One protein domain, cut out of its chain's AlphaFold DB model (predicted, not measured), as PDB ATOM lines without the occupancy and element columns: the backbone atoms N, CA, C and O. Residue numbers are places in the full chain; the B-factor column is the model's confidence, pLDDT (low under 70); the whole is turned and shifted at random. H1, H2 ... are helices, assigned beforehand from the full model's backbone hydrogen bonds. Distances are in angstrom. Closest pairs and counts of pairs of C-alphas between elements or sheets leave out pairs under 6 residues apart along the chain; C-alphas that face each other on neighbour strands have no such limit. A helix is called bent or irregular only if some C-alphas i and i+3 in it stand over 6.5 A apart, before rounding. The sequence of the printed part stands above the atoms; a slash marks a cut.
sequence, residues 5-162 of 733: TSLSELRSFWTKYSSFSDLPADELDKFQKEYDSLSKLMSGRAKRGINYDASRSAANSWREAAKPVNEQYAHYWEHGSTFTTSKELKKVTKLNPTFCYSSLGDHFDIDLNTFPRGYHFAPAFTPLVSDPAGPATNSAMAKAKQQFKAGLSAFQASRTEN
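This is residues 5 to 162 of the 733 residues of an uncharacterized protein of Thanatephorus cucumeris (strain AG1-IB / isolate 7/3/14) (UniProt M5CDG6). The base of the domain is made by H2 and H3, two long helices that overlap with one part of each as a helical hairpin; H6 rises from H3 as a long arm, and H1 stands away at the far end of H2. The first part of H3 folds back at a kink near residue 64, little H5 sits in the corner between H3 and H6, and the long unnamed stretch of residues 90 to 121 loops out towards H1 and returns to H5. Residues 152 to 162 stick out. The printed part has 158 residues with six named helices, H1 to H6 in chain order, and no named strand; its class is all helix. It is only just compact, close to loose, with a radius of gyration of the C-alphas of 17.9 A and spans of 52 by 49 by 31 A.

H1, residues 5 to 22, begins with C-alpha 5 at (79.326, 89.668, 148.548) and is 26.3 A long; it is irregular, with C-alphas 18 and 21 7.4 A apart. H2, residues 25 to 48, is 34.0 A long and begins with C-alpha 25 at (102.555, 99.317, 129.440). H3, residues 53 to 79, measures 20.1 A from first to last C-alpha; it is irregular, with C-alphas 57 and 60 9.0 A apart, and has a kink of 157 degrees near residue 64. H4 is residues 86 to 89 and H5 residues 122 to 125. H6, residues 140 to 160, is 30.1 A long and ends with C-alpha 160 at (94.761, 68.163, 157.133).

H3 is the hub, touching H2, H5 and H6. H2 and H3 form a helical hairpin, opposite ways at a steep tilt of 38 degrees; residues 39 to 47 of H2 touch residues 70 to 79 of H3, and the closest C-alphas, of Ser 43 and Ala 74, are 4.7 A apart. H5 touches H3, with the C-alphas of Ala 58 and Ala 122 closest at 3.9 A. H5 also touches H6, with the C-alphas of Ala 124 and Ala 140 closest at 5.3 A. H3 and H6 only just touch, with 3 pairs of C-alphas within 8 A, the closest those of Val 69 and Ala 140 at 6.6 A; they are about perpendicular, at 86 degrees. H4 is close to H3 but not clearly touching, the C-alphas of His 79 and Leu 89 being 7.7 A apart. H1 touches no helix; it is apart from H2 and H6, for instance. Every O i to N i+4 pair is within hydrogen-bond range in H2 and H6, against 12 of 14 in H1 and 13 of 23 in H3; H4 and H5 are too short for such a pair.

The C-alphas farthest apart, of Asp 26 and Val 129, are 53.2 A apart. The printed part has no cut. The links from H4 to H5, with 32 residues, and from H5 to H6, with 14, are long. Residues 152 to 162, of which 152 to 160 belong to H6, stand free. The mean pLDDT of the printed part is 89.2, and no printed residue is under 70.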
ATOM      1  N   THR A   5      78.679  88.422 148.991       88.38
ATOM      2  CA  THR A   5      79.326  89.668 148.548       88.38
ATOM      3  C   THR A   5      80.826  89.642 148.810       88.38
ATOM      4  O   THR A   5      81.607  89.937 147.909       88.38
ATOM      5  N   SER A   6      81.259  89.181 149.990       90.94
ATOM      6  CA  SER A   6      82.688  89.055 150.296       90.94
ATOM      7  C   SER A   6      83.413  88.104 149.337       90.94
ATOM      8  O   SER A   6      84.568  88.342 148.996       90.94
ATOM      9  N   LEU A   7      82.761  87.032 148.867       88.81
ATOM     10  CA  LEU A   7      83.357  86.133 147.875       88.81
ATOM     11  C   LEU A   7      83.499  86.813 146.506       88.81
ATOM     12  O   LEU A   7      84.517  86.625 145.840       88.81
ATOM     13  N   SER A   8      82.494  87.593 146.103       88.81
ATOM     14  CA  SER A   8      82.529  88.374 144.863       88.81
ATOM     15  C   SER A   8      83.680  89.383 144.874       88.81
ATOM     16  O   SER A   8      84.480  89.420 143.938       88.81
ATOM     17  N   GLU A   9      83.843  90.126 145.972       88.38
ATOM     18  CA  GLU A   9      84.922  91.109 146.111       88.38
ATOM     19  C   GLU A   9      86.308  90.456 146.123       88.38
ATOM     20  O   GLU A   9      87.187  90.868 145.365       88.38
ATOM     21  N   LEU A  10      86.503  89.376 146.891       90.00
ATOM     22  CA  LEU A  10      87.771  88.634 146.876       90.00
ATOM     23  C   LEU A  10      88.100  88.091 145.480       90.00
ATOM     24  O   LEU A  10      89.245  88.184 145.035       90.00
ATOM     25  N   ARG A  11      87.101  87.552 144.769       91.62
ATOM     26  CA  ARG A  11      87.277  87.073 143.393       91.62
ATOM     27  C   ARG A  11      87.670  88.212 142.450       91.62
ATOM     28  O   ARG A  11      88.520  87.985 141.590       91.62
ATOM     29  N   SER A  12      87.102  89.408 142.612       89.69
ATOM     30  CA  SER A  12      87.469  90.591 141.823       89.69
ATOM     31  C   SER A  12      88.955  90.928 141.984       89.69
ATOM     32  O   SER A  12      89.695  90.944 140.998       89.69
ATOM     33  N   PHE A  13      89.441  91.056 143.224       90.12
ATOM     34  CA  PHE A  13      90.859  91.331 143.488       90.12
ATOM     35  C   PHE A  13      91.783  90.215 142.995       90.12
ATOM     36  O   PHE A  13      92.793  90.490 142.355       90.12
ATOM     37  N   TRP A  14      91.435  88.945 143.216       92.56
ATOM     38  CA  TRP A  14      92.234  87.831 142.696       92.56
ATOM     39  C   TRP A  14      92.306  87.813 141.170       92.56
ATOM     40  O   TRP A  14      93.355  87.485 140.618       92.56
ATOM     41  N   THR A  15      91.230  88.214 140.491       93.38
ATOM     42  CA  THR A  15      91.220  88.356 139.031       93.38
ATOM     43  C   THR A  15      92.195  89.451 138.596       93.38
ATOM     44  O   THR A  15      93.041  89.194 137.733       93.38
ATOM     45  N   LYS A  16      92.176  90.620 139.255       91.50
ATOM     46  CA  LYS A  16      93.150  91.703 139.023       91.50
ATOM     47  C   LYS A  16      94.594  91.253 139.264       91.50
ATOM     48  O   LYS A  16      95.476  91.524 138.455       91.50
ATOM     49  N   TYR A  17      94.847  90.494 140.332       93.25
ATOM     50  CA  TYR A  17      96.186  89.967 140.612       93.25
ATOM     51  C   TYR A  17      96.657  88.976 139.547       93.25
ATOM     52  O   TYR A  17      97.820  89.004 139.154       93.25
ATOM     53  N   SER A  18      95.761  88.103 139.079       93.00
ATOM     54  CA  SER A  18      96.093  87.084 138.079       93.00
ATOM     55  C   SER A  18      96.360  87.661 136.689       93.00
ATOM     56  O   SER A  18      97.186  87.115 135.967       93.00
ATOM     57  N   SER A  19      95.702  88.771 136.345       92.12
ATOM     58  CA  SER A  19      95.832  89.462 135.054       92.12
ATOM     59  C   SER A  19      96.891  90.567 135.056       92.12
ATOM     60  O   SER A  19      97.154  91.165 134.020       92.12
ATOM     61  N   PHE A  20      97.555  90.821 136.191       92.62
ATOM     62  CA  PHE A  20      98.519  91.917 136.327       92.62
ATOM     63  C   PHE A  20      99.680  91.852 135.320       92.62
ATOM     64  O   PHE A  20     100.221  92.878 134.921       92.62
ATOM     65  N   SER A  21     100.088  90.650 134.897       88.38
ATOM     66  CA  SER A  21     101.142  90.492 133.885       88.38
ATOM     67  C   SER A  21     100.741  90.963 132.492       88.38
ATOM     68  O   SER A  21     101.626  91.175 131.665       88.38
ATOM     69  N   ASP A  22      99.440  91.090 132.250       91.75
ATOM     70  CA  ASP A  22      98.852  91.363 130.944       91.75
ATOM     71  C   ASP A  22      98.411  92.833 130.827       91.75
ATOM     72  O   ASP A  22      97.810  93.219 129.824       91.75
ATOM     73  N   LEU A  23      98.705  93.651 131.848       91.31
ATOM     74  CA  LEU A  23      98.364  95.068 131.869       91.31
ATOM     75  C   LEU A  23      99.057  95.846 130.738       91.31
ATOM     76  O   LEU A  23     100.206  95.548 130.385       91.31
ATOM     77  N   PRO A  24      98.397  96.892 130.210       93.19
ATOM     78  CA  PRO A  24      99.019  97.852 129.311       93.19
ATOM     79  C   PRO A  24     100.298  98.470 129.899       93.19
ATOM     80  O   PRO A  24     100.446  98.651 131.110       93.19
ATOM     81  N   ALA A  25     101.249  98.804 129.024       91.50
ATOM     82  CA  ALA A  25     102.555  99.317 129.440       91.50
ATOM     83  C   ALA A  25     102.465 100.665 130.179       91.50
ATOM     84  O   ALA A  25     103.280 100.936 131.056       91.50
ATOM     85  N   ASP A  26     101.486 101.495 129.833       91.75
ATOM     86  CA  ASP A  26     101.194 102.779 130.468       91.75
ATOM     87  C   ASP A  26     100.654 102.625 131.896       91.75
ATOM     88  O   ASP A  26     101.092 103.352 132.789       91.75
ATOM     89  N   GLU A  27      99.785 101.644 132.153       88.81
ATOM     90  CA  GLU A  27      99.323 101.337 133.514       88.81
ATOM     91  C   GLU A  27     100.452 100.777 134.389       88.81
ATOM     92  O   GLU A  27     100.620 101.186 135.540       88.81
ATOM     93  N   LEU A  28     101.285  99.889 133.840       90.94
ATOM     94  CA  LEU A  28     102.465  99.383 134.549       90.94
ATOM     95  C   LEU A  28     103.462 100.504 134.872       90.94
ATOM     96  O   LEU A  28     104.012 100.536 135.973       90.94
ATOM     97  N   ASP A  29     103.675 101.439 133.943       92.19
ATOM     98  CA  ASP A  29     104.527 102.613 134.152       92.19
ATOM     99  C   ASP A  29     103.953 103.553 135.227       92.19
ATOM    100  O   ASP A  29     104.709 104.078 136.051       92.19
ATOM    101  N   LYS A  30     102.620 103.714 135.297       92.06
ATOM    102  CA  LYS A  30     101.948 104.440 136.389       92.06
ATOM    103  C   LYS A  30     102.272 103.808 137.746       92.06
ATOM    104  O   LYS A  30     102.783 104.508 138.622       92.06
ATOM    105  N   PHE A  31     102.040 102.504 137.913       92.62
ATOM    106  CA  PHE A  31     102.334 101.814 139.176       92.62
ATOM    107  C   PHE A  31     103.819 101.869 139.540       92.62
ATOM    108  O   PHE A  31     104.163 102.070 140.704       92.62
ATOM    109  N   GLN A  32     104.709 101.739 138.554       92.44
ATOM    110  CA  GLN A  32     106.150 101.822 138.780       92.44
ATOM    111  C   GLN A  32     106.564 103.207 139.297       92.44
ATOM    112  O   GLN A  32     107.339 103.293 140.245       92.44
ATOM    113  N   LYS A  33     106.012 104.290 138.736       93.38
ATOM    114  CA  LYS A  33     106.271 105.662 139.206       93.38
ATOM    115  C   LYS A  33     105.777 105.895 140.632       93.38
ATOM    116  O   LYS A  33     106.472 106.542 141.419       93.38
ATOM    117  N   GLU A  34     104.592 105.388 140.966       92.00
ATOM    118  CA  GLU A  34     104.038 105.474 142.322       92.00
ATOM    119  C   GLU A  34     104.919 104.697 143.322       92.00
ATOM    120  O   GLU A  34     105.317 105.252 144.351       92.00
ATOM    121  N   TYR A  35     105.344 103.476 142.969       91.94
ATOM    122  CA  TYR A  35     106.314 102.701 143.747       91.94
ATOM    123  C   TYR A  35     107.650 103.434 143.929       91.94
ATOM    124  O   TYR A  35     108.123 103.549 145.059       91.94
ATOM    125  N   ASP A  36     108.259 103.955 142.860       92.56
ATOM    126  CA  ASP A  36     109.562 104.629 142.921       92.56
ATOM    127  C   ASP A  36     109.511 105.856 143.849       92.56
ATOM    128  O   ASP A  36     110.445 106.116 144.619       92.56
ATOM    129  N   SER A  37     108.396 106.594 143.814       92.31
ATOM    130  CA  SER A  37     108.140 107.736 144.696       92.31
ATOM    131  C   SER A  37     108.091 107.312 146.167       92.31
ATOM    132  O   SER A  37     108.847 107.841 146.997       92.31
ATOM    133  N   LEU A  38     107.261 106.314 146.493       90.00
ATOM    134  CA  LEU A  38     107.102 105.823 147.862       90.00
ATOM    135  C   LEU A  38     108.384 105.153 148.379       90.00
ATOM    136  O   LEU A  38     108.828 105.426 149.495       90.00
ATOM    137  N   SER A  39     109.035 104.341 147.545       91.75
ATOM    138  CA  SER A  39     110.318 103.696 147.827       91.75
ATOM    139  C   SER A  39     111.383 104.722 148.214       91.75
ATOM    140  O   SER A  39     112.024 104.598 149.267       91.75
ATOM    141  N   LYS A  40     111.542 105.787 147.417       93.19
ATOM    142  CA  LYS A  40     112.504 106.864 147.686       93.19
ATOM    143  C   LYS A  40     112.191 107.594 148.989       93.19
ATOM    144  O   LYS A  40     113.110 107.891 149.758       93.19
ATOM    145  N   LEU A  41     110.914 107.871 149.255       90.75
ATOM    146  CA  LEU A  41     110.478 108.522 150.488       90.75
ATOM    147  C   LEU A  41     110.812 107.666 151.718       90.75
ATOM    148  O   LEU A  41     111.474 108.143 152.645       90.75
ATOM    149  N   MET A  42     110.392 106.402 151.713       90.69
ATOM    150  CA  MET A  42     110.494 105.511 152.868       90.69
ATOM    151  C   MET A  42     111.929 105.060 153.131       90.69
ATOM    152  O   MET A  42     112.409 105.168 154.263       90.69
ATOM    153  N   SER A  43     112.662 104.651 152.093       91.12
ATOM    154  CA  SER A  43     114.085 104.314 152.226       91.12
ATOM    155  C   SER A  43     114.911 105.539 152.639       91.12
ATOM    156  O   SER A  43     115.789 105.435 153.495       91.12
ATOM    157  N   GLY A  44     114.590 106.730 152.120       91.38
ATOM    158  CA  GLY A  44     115.233 107.985 152.505       91.38
ATOM    159  C   GLY A  44     114.962 108.394 153.958       91.38
ATOM    160  O   GLY A  44     115.848 108.946 154.612       91.38
ATOM    161  N   ARG A  45     113.764 108.126 154.498       87.62
ATOM    162  CA  ARG A  45     113.469 108.290 155.937       87.62
ATOM    163  C   ARG A  45     114.284 107.296 156.771       87.62
ATOM    164  O   ARG A  45     114.990 107.716 157.684       87.62
ATOM    165  N   ALA A  46     114.277 106.020 156.391       88.94
ATOM    166  CA  ALA A  46     114.995 104.954 157.093       88.94
ATOM    167  C   ALA A  46     116.530 105.096 157.066       88.94
ATOM    168  O   ALA A  46     117.209 104.626 157.971       88.94
ATOM    169  N   LYS A  47     117.103 105.742 156.041       89.62
ATOM    170  CA  LYS A  47     118.551 106.016 155.955       89.62
ATOM    171  C   LYS A  47     118.983 107.243 156.769       89.62
ATOM    172  O   LYS A  47     120.155 107.349 157.119       89.62
ATOM    173  N   ARG A  48     118.065 108.174 157.059       88.50
ATOM    174  CA  ARG A  48     118.341 109.404 157.832       88.50
ATOM    175  C   ARG A  48     118.162 109.237 159.341       88.50
ATOM    176  O   ARG A  48     118.724 110.027 160.095       88.50
ATOM    177  N   GLY A  49     117.395 108.243 159.779       85.75
ATOM    178  CA  GLY A  49     117.114 107.972 161.188       85.75
ATOM    179  C   GLY A  49     116.883 106.488 161.452       85.75
ATOM    180  O   GLY A  49     116.994 105.668 160.548       85.75
ATOM    181  N   ILE A  50     116.572 106.137 162.698       84.50
ATOM    182  CA  ILE A  50     116.234 104.762 163.082       84.50
ATOM    183  C   ILE A  50     114.721 104.670 163.255       84.50
ATOM    184  O   ILE A  50     114.149 105.396 164.064       84.50
ATOM    185  N   ASN A  51     114.085 103.757 162.524       83.62
ATOM    186  CA  ASN A  51     112.711 103.354 162.785       83.62
ATOM    187  C   ASN A  51     112.694 102.345 163.946       83.62
ATOM    188  O   ASN A  51     112.940 101.154 163.747       83.62
ATOM    189  N   TYR A  52     112.438 102.828 165.160       79.75
ATOM    190  CA  TYR A  52     112.405 101.985 166.358       79.75
ATOM    191  C   TYR A  52     111.218 101.012 166.368       79.75
ATOM    192  O   TYR A  52     111.366  99.891 166.861       79.75
ATOM    193  N   ASP A  53     110.092 101.379 165.754       79.06
ATOM    194  CA  ASP A  53     108.895 100.532 165.685       79.06
ATOM    195  C   ASP A  53     109.148  99.254 164.879       79.06
ATOM    196  O   ASP A  53     108.613  98.189 165.193       79.06
ATOM    197  N   ALA A  54     110.026  99.320 163.871       85.81
ATOM    198  CA  ALA A  54     110.416  98.151 163.084       85.81
ATOM    199  C   ALA A  54     111.096  97.063 163.935       85.81
ATOM    200  O   ALA A  54     111.011  95.886 163.593       85.81
ATOM    201  N   SER A  55     111.737  97.432 165.049       86.44
ATOM    202  CA  SER A  55     112.494  96.521 165.922       86.44
ATOM    203  C   SER A  55     111.742  96.105 167.182       86.44
ATOM    204  O   SER A  55     112.295  95.380 168.008       86.44
ATOM    205  N   ARG A  56     110.487  96.532 167.337       83.25
ATOM    206  CA  ARG A  56     109.676  96.308 168.539       83.25
ATOM    207  C   ARG A  56     109.594  94.835 168.949       83.25
ATOM    208  O   ARG A  56     109.753  94.485 170.116       83.25
ATOM    209  N   SER A  57     109.448  93.930 167.981       87.25
ATOM    210  CA  SER A  57     109.356  92.487 168.236       87.25
ATOM    211  C   SER A  57     110.678  91.831 168.680       87.25
ATOM    212  O   SER A  57     110.712  90.622 168.939       87.25
ATOM    213  N   ALA A  58     111.772  92.597 168.787       89.06
ATOM    214  CA  ALA A  58     113.016  92.170 169.424       89.06
ATOM    215  C   ALA A  58     112.977  92.250 170.962       89.06
ATOM    216  O   ALA A  58     113.872  91.708 171.611       89.06
ATOM    217  N   ALA A  59     111.932  92.858 171.541       85.75
ATOM    218  CA  ALA A  59     111.681  92.923 172.981       85.75
ATOM    219  C   ALA A  59     112.919  93.388 173.774       85.75
ATOM    220  O   ALA A  59     113.432  94.475 173.540       85.75
ATOM    221  N   ASN A  60     113.441  92.578 174.701       83.94
ATOM    222  CA  ASN A  60     114.588  92.962 175.533       83.94
ATOM    223  C   ASN A  60     115.892  93.174 174.743       83.94
ATOM    224  O   ASN A  60     116.772  93.876 175.231       83.94
ATOM    225  N   SER A  61     115.993  92.629 173.528       88.44
ATOM    226  CA  SER A  61     117.180  92.710 172.660       88.44
ATOM    227  C   SER A  61     117.059  93.820 171.612       88.44
ATOM    228  O   SER A  61     117.720  93.813 170.571       88.44
ATOM    229  N   TRP A  62     116.143  94.765 171.836       84.88
ATOM    230  CA  TRP A  62     115.837  95.826 170.887       84.88
ATOM    231  C   TRP A  62     117.032  96.758 170.628       84.88
ATOM    232  O   TRP A  62     117.152  97.266 169.516       84.88
ATOM    233  N   ARG A  63     117.937  96.969 171.603       84.94
ATOM    234  CA  ARG A  63     119.130  97.824 171.429       84.94
ATOM    235  C   ARG A  63     120.052  97.257 170.361       84.94
ATOM    236  O   ARG A  63     120.515  97.979 169.483       84.94
ATOM    237  N   GLU A  64     120.281  95.955 170.439       89.19
ATOM    238  CA  GLU A  64     121.072  95.182 169.495       89.19
ATOM    239  C   GLU A  64     120.358  95.080 168.141       89.19
ATOM    240  O   GLU A  64     121.010  95.103 167.098       89.19
ATOM    241  N   ALA A  65     119.023  95.022 168.148       91.00
ATOM    242  CA  ALA A  65     118.205  94.901 166.948       91.00
ATOM    243  C   ALA A  65     117.982  96.219 166.189       91.00
ATOM    244  O   ALA A  65     117.793  96.188 164.976       91.00
ATOM    245  N   ALA A  66     118.000  97.372 166.867       89.06
ATOM    246  CA  ALA A  66     117.573  98.666 166.328       89.06
ATOM    247  C   ALA A  66     118.221  98.991 164.975       89.06
ATOM    248  O   ALA A  66     117.533  99.182 163.976       89.06
ATOM    249  N   LYS A  67     119.556  98.987 164.927       90.81
ATOM    250  CA  LYS A  67     120.311  99.262 163.703       90.81
ATOM    251  C   LYS A  67     120.147  98.171 162.626       90.81
ATOM    252  O   LYS A  67     119.735  98.526 161.523       90.81
ATOM    253  N   PRO A  68     120.429  96.878 162.886       92.75
ATOM    254  CA  PRO A  68     120.372  95.856 161.838       92.75
ATOM    255  C   PRO A  68     118.962  95.642 161.272       92.75
ATOM    256  O   PRO A  68     118.816  95.378 160.082       92.75
ATOM    257  N   VAL A  69     117.909  95.777 162.083       93.06
ATOM    258  CA  VAL A  69     116.527  95.703 161.586       93.06
ATOM    259  C   VAL A  69     116.170  96.954 160.785       93.06
ATOM    260  O   VAL A  69     115.549  96.824 159.735       93.06
ATOM    261  N   ASN A  70     116.610  98.149 161.198       92.56
ATOM    262  CA  ASN A  70     116.402  99.366 160.409       92.56
ATOM    263  C   ASN A  70     117.109  99.305 159.043       92.56
ATOM    264  O   ASN A  70     116.555  99.749 158.043       92.56
ATOM    265  N   GLU A  71     118.300  98.709 158.967       92.69
ATOM    266  CA  GLU A  71     118.983  98.452 157.690       92.69
ATOM    267  C   GLU A  71     118.167  97.501 156.799       92.69
ATOM    268  O   GLU A  71     118.017  97.747 155.604       92.69
ATOM    269  N   GLN A  72     117.565  96.456 157.380       92.06
ATOM    270  CA  GLN A  72     116.657  95.552 156.662       92.06
ATOM    271  C   GLN A  72     115.358  96.247 156.229       92.06
ATOM    272  O   GLN A  72     114.846  95.959 155.149       92.06
ATOM    273  N   TYR A  73     114.846  97.173 157.038       92.56
ATOM    274  CA  TYR A  73     113.686  97.999 156.722       92.56
ATOM    275  C   TYR A  73     113.979  98.958 155.560       92.56
ATOM    276  O   TYR A  73     113.222  99.007 154.593       92.56
ATOM    277  N   ALA A  74     115.114  99.664 155.599       92.88
ATOM    278  CA  ALA A  74     115.566 100.517 154.501       92.88
ATOM    279  C   ALA A  74     115.741  99.711 153.205       92.88
ATOM    280  O   ALA A  74     115.277 100.134 152.148       92.88
ATOM    281  N   HIS A  75     116.359  98.528 153.308       92.12
ATOM    282  CA  HIS A  75     116.553  97.606 152.190       92.12
ATOM    283  C   HIS A  75     115.228  97.135 151.583       92.12
ATOM    284  O   HIS A  75     115.100  97.104 150.360       92.12
ATOM    285  N   TYR A  76     114.251  96.791 152.430       91.81
ATOM    286  CA  TYR A  76     112.913  96.385 152.005       91.81
ATOM    287  C   TYR A  76     112.244  97.465 151.158       91.81
ATOM    288  O   TYR A  76     111.787  97.164 150.059       91.81
ATOM    289  N   TRP A  77     112.249  98.715 151.620       91.50
ATOM    290  CA  TRP A  77     111.647  99.821 150.877       91.50
ATOM    291  C   TRP A  77     112.415 100.168 149.602       91.50
ATOM    292  O   TRP A  77     111.793 100.467 148.589       91.50
ATOM    293  N   GLU A  78     113.745 100.081 149.616       90.88
ATOM    294  CA  GLU A  78     114.588 100.360 148.446       90.88
ATOM    295  C   GLU A  78     114.420  99.334 147.315       90.88
ATOM    296  O   GLU A  78     114.494  99.703 146.150       90.88
ATOM    297  N   HIS A  79     114.186  98.059 147.641       88.69
ATOM    298  CA  HIS A  79     114.130  96.980 146.643       88.69
ATOM    299  C   HIS A  79     112.744  96.338 146.492       88.69
ATOM    300  O   HIS A  79     112.580  95.420 145.689       88.69
ATOM    301  N   GLY A  80     111.768  96.729 147.318       87.38
ATOM    302  CA  GLY A  80     110.445  96.098 147.377       87.38
ATOM    303  C   GLY A  80     110.481  94.627 147.817       87.38
ATOM    304  O   GLY A  80     109.570  93.862 147.505       87.38
ATOM    305  N   SER A  81     111.553  94.178 148.483       88.06
ATOM    306  CA  SER A  81     111.787  92.759 148.777       88.06
ATOM    307  C   SER A  81     112.623  92.528 150.035       88.06
ATOM    308  O   SER A  81     113.447  93.345 150.429       88.06
ATOM    309  N   THR A  82     112.461  91.350 150.645       88.56
ATOM    310  CA  THR A  82     113.266  90.879 151.787       88.56
ATOM    311  C   THR A  82     114.442  89.984 151.366       88.56
ATOM    312  O   THR A  82     115.046  89.303 152.204       88.56
ATOM    313  N   PHE A  83     114.743  89.887 150.068       87.62
ATOM    314  CA  PHE A  83     115.924  89.169 149.579       87.62
ATOM    315  C   PHE A  83     117.188  89.986 149.808       87.62
ATOM    316  O   PHE A  83     117.225  91.169 149.496       87.62
ATOM    317  N   THR A  84     118.236  89.347 150.318       79.81
ATOM    318  CA  THR A  84     119.488  90.022 150.692       79.81
ATOM    319  C   THR A  84     120.655  89.670 149.773       79.81
ATOM    320  O   THR A  84     121.696  90.320 149.833       79.81
ATOM    321  N   THR A  85     120.518  88.660 148.906       84.56
ATOM    322  CA  THR A  85     121.596  88.256 147.996       84.56
ATOM    323  C   THR A  85     121.448  88.912 146.627       84.56
ATOM    324  O   THR A  85     120.361  88.947 146.050       84.56
ATOM    325  N   SER A  86     122.557  89.361 146.033       85.44
ATOM    326  CA  SER A  86     122.541  89.980 144.697       85.44
ATOM    327  C   SER A  86     121.964  89.051 143.621       85.44
ATOM    328  O   SER A  86     121.371  89.512 142.651       85.44
ATOM    329  N   LYS A  87     122.121  87.729 143.784       90.12
ATOM    330  CA  LYS A  87     121.553  86.724 142.876       90.12
ATOM    331  C   LYS A  87     120.023  86.690 142.935       90.12
ATOM    332  O   LYS A  87     119.395  86.494 141.901       90.12
ATOM    333  N   GLU A  88     119.435  86.841 144.119       87.06
ATOM    334  CA  GLU A  88     117.980  86.882 144.297       87.06
ATOM    335  C   GLU A  88     117.406  88.238 143.892       87.06
ATOM    336  O   GLU A  88     116.394  88.272 143.201       87.06
ATOM    337  N   LEU A  89     118.086  89.338 144.224       86.94
ATOM    338  CA  LEU A  89     117.664  90.689 143.842       86.94
ATOM    339  C   LEU A  89     117.572  90.858 142.324       86.94
ATOM    340  O   LEU A  89     116.597  91.409 141.833       86.94
ATOM    341  N   LYS A  90     118.507  90.279 141.558       88.31
ATOM    342  CA  LYS A  90     118.432  90.256 140.085       88.31
ATOM    343  C   LYS A  90     117.180  89.566 139.528       88.31
ATOM    344  O   LYS A  90     116.880  89.734 138.352       88.31
ATOM    345  N   LYS A  91     116.478  88.759 140.331       86.12
ATOM    346  CA  LYS A  91     115.216  88.112 139.938       86.12
ATOM    347  C   LYS A  91     113.991  88.966 140.268       86.12
ATOM    348  O   LYS A  91     112.925  88.702 139.716       86.12
ATOM    349  N   VAL A  92     114.127  89.967 141.139       84.88
ATOM    350  CA  VAL A  92     113.060  90.910 141.490       84.88
ATOM    351  C   VAL A  92     112.941  91.924 140.356       84.88
ATOM    352  O   VAL A  92     113.608  92.947 140.337       84.88
ATOM    353  N   THR A  93     112.149  91.566 139.350       83.56
ATOM    354  CA  THR A  93     111.959  92.353 138.116       83.56
ATOM    355  C   THR A  93     110.509  92.767 137.904       83.56
ATOM    356  O   THR A  93     110.196  93.423 136.919       83.56
ATOM    357  N   LYS A  94     109.614  92.353 138.804       84.50
ATOM    358  CA  LYS A  94     108.174  92.566 138.703       84.50
ATOM    359  C   LYS A  94     107.661  93.184 139.993       84.50
ATOM    360  O   LYS A  94     108.079  92.760 141.073       84.50
ATOM    361  N   LEU A  95     106.739  94.132 139.858       88.31
ATOM    362  CA  LEU A  95     105.964  94.658 140.976       88.31
ATOM    363  C   LEU A  95     105.095  93.555 141.585       88.31
ATOM    364  O   LEU A  95     104.687  92.611 140.903       88.31
ATOM    365  N   ASN A  96     104.820  93.676 142.881       88.12
ATOM    366  CA  ASN A  96     103.866  92.802 143.542       88.12
ATOM    367  C   ASN A  96     102.437  93.304 143.252       88.12
ATOM    368  O   ASN A  96     102.087  94.388 143.724       88.12
ATOM    369  N   PRO A  97     101.593  92.535 142.541       90.38
ATOM    370  CA  PRO A  97     100.240  92.968 142.201       90.38
ATOM    371  C   PRO A  97      99.361  93.242 143.424       90.38
ATOM    372  O   PRO A  97      98.451  94.057 143.342       90.38
ATOM    373  N   THR A  98      99.633  92.618 144.576       89.56
ATOM    374  CA  THR A  98      98.829  92.829 145.795       89.56
ATOM    375  C   THR A  98      99.018  94.212 146.419       89.56
ATOM    376  O   THR A  98      98.402  94.496 147.437       89.56
ATOM    377  N   PHE A  99      99.915  95.033 145.872       89.56
ATOM    378  CA  PHE A  99     100.194  96.394 146.330       89.56
ATOM    379  C   PHE A  99      99.561  97.466 145.441       89.56
ATOM    380  O   PHE A  99      99.678  98.639 145.756       89.56
ATOM    381  N   CYS A 100      98.932  97.070 144.331       89.56
ATOM    382  CA  CYS A 100      98.455  97.991 143.295       89.56
ATOM    383  C   CYS A 100      96.929  98.181 143.300       89.56
ATOM    384  O   CYS A 100      96.397  98.899 142.458       89.56
ATOM    385  N   TYR A 101      96.214  97.485 144.189       86.69
ATOM    386  CA  TYR A 101      94.756  97.436 144.178       86.69
ATOM    387  C   TYR A 101      94.198  97.475 145.599       86.69
ATOM    388  O   TYR A 101      94.588  96.666 146.443       86.69
ATOM    389  N   SER A 102      93.235  98.362 145.837       81.94
ATOM    390  CA  SER A 102      92.474  98.451 147.084       81.94
ATOM    391  C   SER A 102      91.002  98.766 146.799       81.94
ATOM    392  O   SER A 102      90.592  98.920 145.648       81.94
ATOM    393  N   SER A 103      90.175  98.854 147.844       74.06
ATOM    394  CA  SER A 103      88.789  99.327 147.714       74.06
ATOM    395  C   SER A 103      88.684 100.811 147.342       74.06
ATOM    396  O   SER A 103      87.611 101.243 146.932       74.06
ATOM    397  N   LEU A 104      89.771 101.579 147.477       71.31
ATOM    398  CA  LEU A 104      89.822 103.004 147.136       71.31
ATOM    399  C   LEU A 104      90.260 103.249 145.686       71.31
ATOM    400  O   LEU A 104      90.057 104.342 145.165       71.31
ATOM    401  N   GLY A 105      90.813 102.238 145.011       77.38
ATOM    402  CA  GLY A 105      91.163 102.321 143.599       77.38
ATOM    403  C   GLY A 105      92.408 101.527 143.223       77.38
ATOM    404  O   GLY A 105      92.968 100.763 144.013       77.38
ATOM    405  N   ASP A 106      92.832 101.738 141.978       85.88
ATOM    406  CA  ASP A 106      93.938 101.023 141.345       85.88
ATOM    407  C   ASP A 106      95.186 101.921 141.373       85.88
ATOM    408  O   ASP A 106      95.493 102.654 140.421       85.88
ATOM    409  N   HIS A 107      95.867 101.891 142.524       84.25
ATOM    410  CA  HIS A 107      97.068 102.666 142.848       84.25
ATOM    411  C   HIS A 107      98.069 101.844 143.665       84.25
ATOM    412  O   HIS A 107      97.687 100.958 144.431       84.25
ATOM    413  N   PHE A 108      99.358 102.170 143.533       87.12
ATOM    414  CA  PHE A 108     100.399 101.686 144.433       87.12
ATOM    415  C   PHE A 108     100.351 102.480 145.741       87.12
ATOM    416  O   PHE A 108     101.069 103.464 145.924       87.12
ATOM    417  N   ASP A 109      99.481 102.041 146.641       79.25
ATOM    418  CA  ASP A 109      99.322 102.614 147.971       79.25
ATOM    419  C   ASP A 109      99.301 101.485 148.999       79.25
ATOM    420  O   ASP A 109      98.395 100.648 149.025       79.25
ATOM    421  N   ILE A 110     100.370 101.404 149.786       83.50
ATOM    422  CA  ILE A 110     100.574 100.319 150.736       83.50
ATOM    423  C   ILE A 110     100.728 100.855 152.140       83.50
ATOM    424  O   ILE A 110     101.502 101.777 152.401       83.50
ATOM    425  N   ASP A 111     100.060 100.172 153.062       79.44
ATOM    426  CA  ASP A 111     100.233 100.409 154.481       79.44
ATOM    427  C   ASP A 111     101.721 100.285 154.866       79.44
ATOM    428  O   ASP A 111     102.440  99.347 154.480       79.44
ATOM    429  N   LEU A 112     102.210 101.257 155.639       76.94
ATOM    430  CA  LEU A 112     103.628 101.363 155.997       76.94
ATOM    431  C   LEU A 112     104.104 100.210 156.900       76.94
ATOM    432  O   LEU A 112     105.306 100.039 157.131       76.94
ATOM    433  N   ASN A 113     103.178  99.387 157.387       77.25
ATOM    434  CA  ASN A 113     103.414  98.243 158.255       77.25
ATOM    435  C   ASN A 113     103.545  96.923 157.475       77.25
ATOM    436  O   ASN A 113     103.634  95.859 158.086       77.25
ATOM    437  N   THR A 114     103.629  96.981 156.142       86.44
ATOM    438  CA  THR A 114     103.889  95.830 155.251       86.44
ATOM    439  C   THR A 114     105.277  95.197 155.423       86.44
ATOM    440  O   THR A 114     105.492  94.051 155.015       86.44
ATOM    441  N   PHE A 115     106.224  95.886 156.073       89.19
ATOM    442  CA  PHE A 115     107.470  95.258 156.518       89.19
ATOM    443  C   PHE A 115     107.161  94.122 157.523       89.19
ATOM    444  O   PHE A 115     106.341  94.345 158.413       89.19
ATOM    445  N   PRO A 116     107.816  92.938 157.474       88.81
ATOM    446  CA  PRO A 116     107.465  91.754 158.287       88.81
ATOM    447  C   PRO A 116     107.718  91.846 159.809       88.81
ATOM    448  O   PRO A 116     108.194  90.891 160.427       88.81
ATOM    449  N   ARG A 117     107.399  92.970 160.448       85.56
ATOM    450  CA  ARG A 117     107.565  93.226 161.886       85.56
ATOM    451  C   ARG A 117     106.622  92.427 162.790       85.56
ATOM    452  O   ARG A 117     106.820  92.421 163.999       85.56
ATOM    453  N   GLY A 118     105.626  91.741 162.221       84.19
ATOM    454  CA  GLY A 118     104.710  90.858 162.956       84.19
ATOM    455  C   GLY A 118     105.345  89.552 163.460       84.19
ATOM    456  O   GLY A 118     104.753  88.869 164.288       84.19
ATOM    457  N   TYR A 119     106.546  89.198 162.989       91.38
ATOM    458  CA  TYR A 119     107.294  88.039 163.492       91.38
ATOM    459  C   TYR A 119     108.167  88.405 164.692       91.38
ATOM    460  O   TYR A 119     108.619  89.541 164.830       91.38
ATOM    461  N   HIS A 120     108.477  87.422 165.535       91.12
ATOM    462  CA  HIS A 120     109.306  87.632 166.719       91.12
ATOM    463  C   HIS A 120     110.783  87.773 166.335       91.12
ATOM    464  O   HIS A 120     111.416  86.798 165.929       91.12
ATOM    465  N   PHE A 121     111.370  88.964 166.468       92.81
ATOM    466  CA  PHE A 121     112.789  89.173 166.157       92.81
ATOM    467  C   PHE A 121     113.726  88.834 167.313       92.81
ATOM    468  O   PHE A 121     114.902  88.580 167.063       92.81
ATOM    469  N   ALA A 122     113.228  88.753 168.551       91.38
ATOM    470  CA  ALA A 122     114.059  88.476 169.725       91.38
ATOM    471  C   ALA A 122     114.955  87.224 169.567       91.38
ATOM    472  O   ALA A 122     116.152  87.326 169.839       91.38
ATOM    473  N   PRO A 123     114.476  86.084 169.018       92.69
ATOM    474  CA  PRO A 123     115.311  84.895 168.820       92.69
ATOM    475  C   PRO A 123     116.474  85.066 167.826       92.69
ATOM    476  O   PRO A 123     117.346  84.201 167.765       92.69
ATOM    477  N   ALA A 124     116.499  86.139 167.025       92.31
ATOM    478  CA  ALA A 124     117.640  86.464 166.164       92.31
ATOM    479  C   ALA A 124     118.793  87.139 166.931       92.31
ATOM    480  O   ALA A 124     119.932  87.134 166.477       92.31
ATOM    481  N   PHE A 125     118.512  87.724 168.094       91.38
ATOM    482  CA  PHE A 125     119.495  88.447 168.911       91.38
ATOM    483  C   PHE A 125     119.749  87.758 170.253       91.38
ATOM    484  O   PHE A 125     120.766  87.988 170.901       91.38
ATOM    485  N   THR A 126     118.851  86.862 170.651       90.00
ATOM    486  CA  THR A 126     118.968  86.034 171.848       90.00
ATOM    487  C   THR A 126     118.627  84.597 171.467       90.00
ATOM    488  O   THR A 126     117.464  84.199 171.554       90.00
ATOM    489  N   PRO A 127     119.617  83.826 170.975       79.88
ATOM    490  CA  PRO A 127     119.391  82.464 170.515       79.88
ATOM    491  C   PRO A 127     118.735  81.605 171.597       79.88
ATOM    492  O   PRO A 127     119.194  81.566 172.738       79.88
ATOM    493  N   LEU A 128     117.663  80.909 171.226       87.00
ATOM    494  CA  LEU A 128     116.975  79.979 172.115       87.00
ATOM    495  C   LEU A 128     117.727  78.645 172.158       87.00
ATOM    496  O   LEU A 128     118.246  78.185 171.142       87.00
ATOM    497  N   VAL A 129     117.739  77.999 173.327       86.25
ATOM    498  CA  VAL A 129     118.313  76.649 173.501       86.25
ATOM    499  C   VAL A 129     117.586  75.628 172.620       86.25
ATOM    500  O   VAL A 129     118.210  74.744 172.039       86.25
ATOM    501  N   SER A 130     116.267  75.776 172.504       88.12
ATOM    502  CA  SER A 130     115.416  75.017 171.594       88.12
ATOM    503  C   SER A 130     114.484  75.994 170.895       88.12
ATOM    504  O   SER A 130     113.664  76.642 171.547       88.12
ATOM    505  N   ASP A 131     114.648  76.135 169.583       89.06
ATOM    506  CA  ASP A 131     113.824  77.011 168.760       89.06
ATOM    507  C   ASP A 131     112.962  76.163 167.809       89.06
ATOM    508  O   ASP A 131     113.506  75.529 166.896       89.06
ATOM    509  N   PRO A 132     111.629  76.142 167.988       86.69
ATOM    510  CA  PRO A 132     110.738  75.374 167.124       86.69
ATOM    511  C   PRO A 132     110.649  75.940 165.698       86.69
ATOM    512  O   PRO A 132     110.225  75.227 164.789       86.69
ATOM    513  N   ALA A 133     111.036  77.200 165.472       89.31
ATOM    514  CA  ALA A 133     110.970  77.830 164.157       89.31
ATOM    515  C   ALA A 133     112.153  77.448 163.254       89.31
ATOM    516  O   ALA A 133     112.019  77.432 162.028       89.31
ATOM    517  N   GLY A 134     113.318  77.147 163.832       89.44
ATOM    518  CA  GLY A 134     114.509  76.775 163.074       89.44
ATOM    519  C   GLY A 134     115.828  77.150 163.754       89.44
ATOM    520  O   GLY A 134     115.838  77.657 164.872       89.44
ATOM    521  N   PRO A 135     116.970  76.921 163.082       90.50
ATOM    522  CA  PRO A 135     118.290  77.098 163.681       90.50
ATOM    523  C   PRO A 135     118.578  78.551 164.083       90.50
ATOM    524  O   PRO A 135     117.993  79.501 163.548       90.50
ATOM    525  N   ALA A 136     119.531  78.723 165.003       89.62
ATOM    526  CA  ALA A 136     120.028  80.035 165.411       89.62
ATOM    527  C   ALA A 136     120.508  80.858 164.200       89.62
ATOM    528  O   ALA A 136     121.093  80.335 163.252       89.62
ATOM    529  N   THR A 137     120.237  82.159 164.231       89.12
ATOM    530  CA  THR A 137     120.619  83.126 163.194       89.12
ATOM    531  C   THR A 137     120.748  84.498 163.839       89.12
ATOM    532  O   THR A 137     120.102  84.743 164.848       89.12
ATOM    533  N   ASN A 138     121.557  85.378 163.253       86.25
ATOM    534  CA  ASN A 138     121.738  86.772 163.672       86.25
ATOM    535  C   ASN A 138     120.942  87.770 162.808       86.25
ATOM    536  O   ASN A 138     121.142  88.978 162.900       86.25
ATOM    537  N   SER A 139     120.070  87.271 161.925       89.12
ATOM    538  CA  SER A 139     119.250  88.089 161.034       89.12
ATOM    539  C   SER A 139     117.774  87.967 161.393       89.12
ATOM    540  O   SER A 139     117.191  86.884 161.299       89.12
ATOM    541  N   ALA A 140     117.158  89.101 161.736       91.50
ATOM    542  CA  ALA A 140     115.728  89.197 162.012       91.50
ATOM    543  C   ALA A 140     114.882  88.685 160.835       91.50
ATOM    544  O   ALA A 140     114.019  87.834 161.036       91.50
ATOM    545  N   MET A 141     115.187  89.085 159.592       91.50
ATOM    546  CA  MET A 141     114.473  88.560 158.417       91.50
ATOM    547  C   MET A 141     114.689  87.067 158.172       91.50
ATOM    548  O   MET A 141     113.758  86.377 157.756       91.50
ATOM    549  N   ALA A 142     115.885  86.530 158.430       91.31
ATOM    550  CA  ALA A 142     116.090  85.086 158.324       91.31
ATOM    551  C   ALA A 142     115.230  84.339 159.357       91.31
ATOM    552  O   ALA A 142     114.598  83.335 159.024       91.31
ATOM    553  N   LYS A 143     115.153  84.865 160.584       93.12
ATOM    554  CA  LYS A 143     114.320  84.318 161.659       93.12
ATOM    555  C   LYS A 143     112.820  84.455 161.358       93.12
ATOM    556  O   LYS A 143     112.071  83.516 161.609       93.12
ATOM    557  N   ALA A 144     112.388  85.556 160.745       93.69
ATOM    558  CA  ALA A 144     111.017  85.743 160.270       93.69
ATOM    559  C   ALA A 144     110.631  84.703 159.207       93.69
ATOM    560  O   ALA A 144     109.591  84.060 159.312       93.69
ATOM    561  N   LYS A 145     111.506  84.451 158.221       93.19
ATOM    562  CA  LYS A 145     111.291  83.413 157.194       93.19
ATOM    563  C   LYS A 145     111.217  82.003 157.795       93.19
ATOM    564  O   LYS A 145     110.408  81.196 157.343       93.19
ATOM    565  N   GLN A 146     112.033  81.709 158.812       94.50
ATOM    566  CA  GLN A 146     111.958  80.456 159.574       94.50
ATOM    567  C   GLN A 146     110.599  80.305 160.277       94.50
ATOM    568  O   GLN A 146     109.929  79.291 160.091       94.50
ATOM    569  N   GLN A 147     110.150  81.337 161.001       95.19
ATOM    570  CA  GLN A 147     108.839  81.353 161.662       95.19
ATOM    571  C   GLN A 147     107.683  81.216 160.674       95.19
ATOM    572  O   GLN A 147     106.782  80.417 160.908       95.19
ATOM    573  N   PHE A 148     107.722  81.932 159.548       95.00
ATOM    574  CA  PHE A 148     106.710  81.806 158.503       95.00
ATOM    575  C   PHE A 148     106.629  80.375 157.968       95.00
ATOM    576  O   PHE A 148     105.543  79.809 157.884       95.00
ATOM    577  N   LYS A 149     107.776  79.753 157.670       95.94
ATOM    578  CA  LYS A 149     107.825  78.358 157.216       95.94
ATOM    579  C   LYS A 149     107.248  77.400 158.260       95.94
ATOM    580  O   LYS A 149     106.456  76.534 157.903       95.94
ATOM    581  N   ALA A 150     107.629  77.550 159.528       95.31
ATOM    582  CA  ALA A 150     107.103  76.724 160.615       95.31
ATOM    583  C   ALA A 150     105.584  76.906 160.786       95.31
ATOM    584  O   ALA A 150     104.855  75.921 160.893       95.31
ATOM    585  N   GLY A 151     105.101  78.151 160.720       94.31
ATOM    586  CA  GLY A 151     103.680  78.483 160.771       94.31
ATOM    587  C   GLY A 151     102.886  77.886 159.608       94.31
ATOM    588  O   GLY A 151     101.818  77.328 159.831       94.31
ATOM    589  N   LEU A 152     103.423  77.919 158.382       95.88
ATOM    590  CA  LEU A 152     102.802  77.265 157.227       95.88
ATOM    591  C   LEU A 152     102.699  75.748 157.411       95.88
ATOM    592  O   LEU A 152     101.640  75.185 157.140       95.88
ATOM    593  N   SER A 153     103.755  75.094 157.901       95.50
ATOM    594  CA  SER A 153     103.725  73.655 158.190       95.50
ATOM    595  C   SER A 153     102.664  73.311 159.237       95.50
ATOM    596  O   SER A 153     101.901  72.364 159.052       95.50
ATOM    597  N   ALA A 154     102.575  74.097 160.315       94.38
ATOM    598  CA  ALA A 154     101.559  73.912 161.347       94.38
ATOM    599  C   ALA A 154     100.143  74.127 160.791       94.38
ATOM    600  O   ALA A 154      99.265  73.294 160.996       94.38
ATOM    601  N   PHE A 155      99.933  75.191 160.011       95.25
ATOM    602  CA  PHE A 155      98.651  75.468 159.368       95.25
ATOM    603  C   PHE A 155      98.221  74.343 158.416       95.25
ATOM    604  O   PHE A 155      97.057  73.946 158.414       95.25
ATOM    605  N   GLN A 156      99.152  73.794 157.630       95.19
ATOM    606  CA  GLN A 156      98.902  72.645 156.753       95.19
ATOM    607  C   GLN A 156      98.518  71.391 157.544       95.19
ATOM    608  O   GLN A 156      97.578  70.696 157.150       95.19
ATOM    609  N   ALA A 157      99.194  71.120 158.663       95.44
ATOM    610  CA  ALA A 157      98.848  70.013 159.550       95.44
ATOM    611  C   ALA A 157      97.428  70.184 160.114       95.44
ATOM    612  O   ALA A 157      96.580  69.318 159.913       95.44
ATOM    613  N   SER A 158      97.113  71.349 160.685       95.00
ATOM    614  CA  SER A 158      95.777  71.643 161.216       95.00
ATOM    615  C   SER A 158      94.677  71.595 160.150       95.00
ATOM    616  O   SER A 158      93.563  71.144 160.413       95.00
ATOM    617  N   ARG A 159      94.972  72.024 158.916       93.12
ATOM    618  CA  ARG A 159      94.046  71.892 157.779       93.12
ATOM    619  C   ARG A 159      93.815  70.434 157.399       93.12
ATOM    620  O   ARG A 159      92.676  70.076 157.130       93.12
ATOM    621  N   THR A 160      94.862  69.609 157.403       94.44
ATOM    622  CA  THR A 160      94.761  68.163 157.133       94.44
ATOM    623  C   THR A 160      93.909  67.461 158.194       94.44
ATOM    624  O   THR A 160      93.131  66.567 157.873       94.44
ATOM    625  N   GLU A 161      93.994  67.916 159.443       95.62
ATOM    626  CA  GLU A 161      93.201  67.420 160.575       95.62
ATOM    627  C   GLU A 161      91.792  68.033 160.672       95.62
ATOM    628  O   GLU A 161      91.022  67.661 161.554       95.62
ATOM    629  N   ASN A 162      91.431  68.970 159.787       90.94
ATOM    630  CA  ASN A 162      90.182  69.741 159.842       90.94
ATOM    631  C   ASN A 162      89.935  70.451 161.194       90.94
ATOM    632  O   ASN A 162      88.788  70.673 161.582       90.94
TER     633      ASN A 162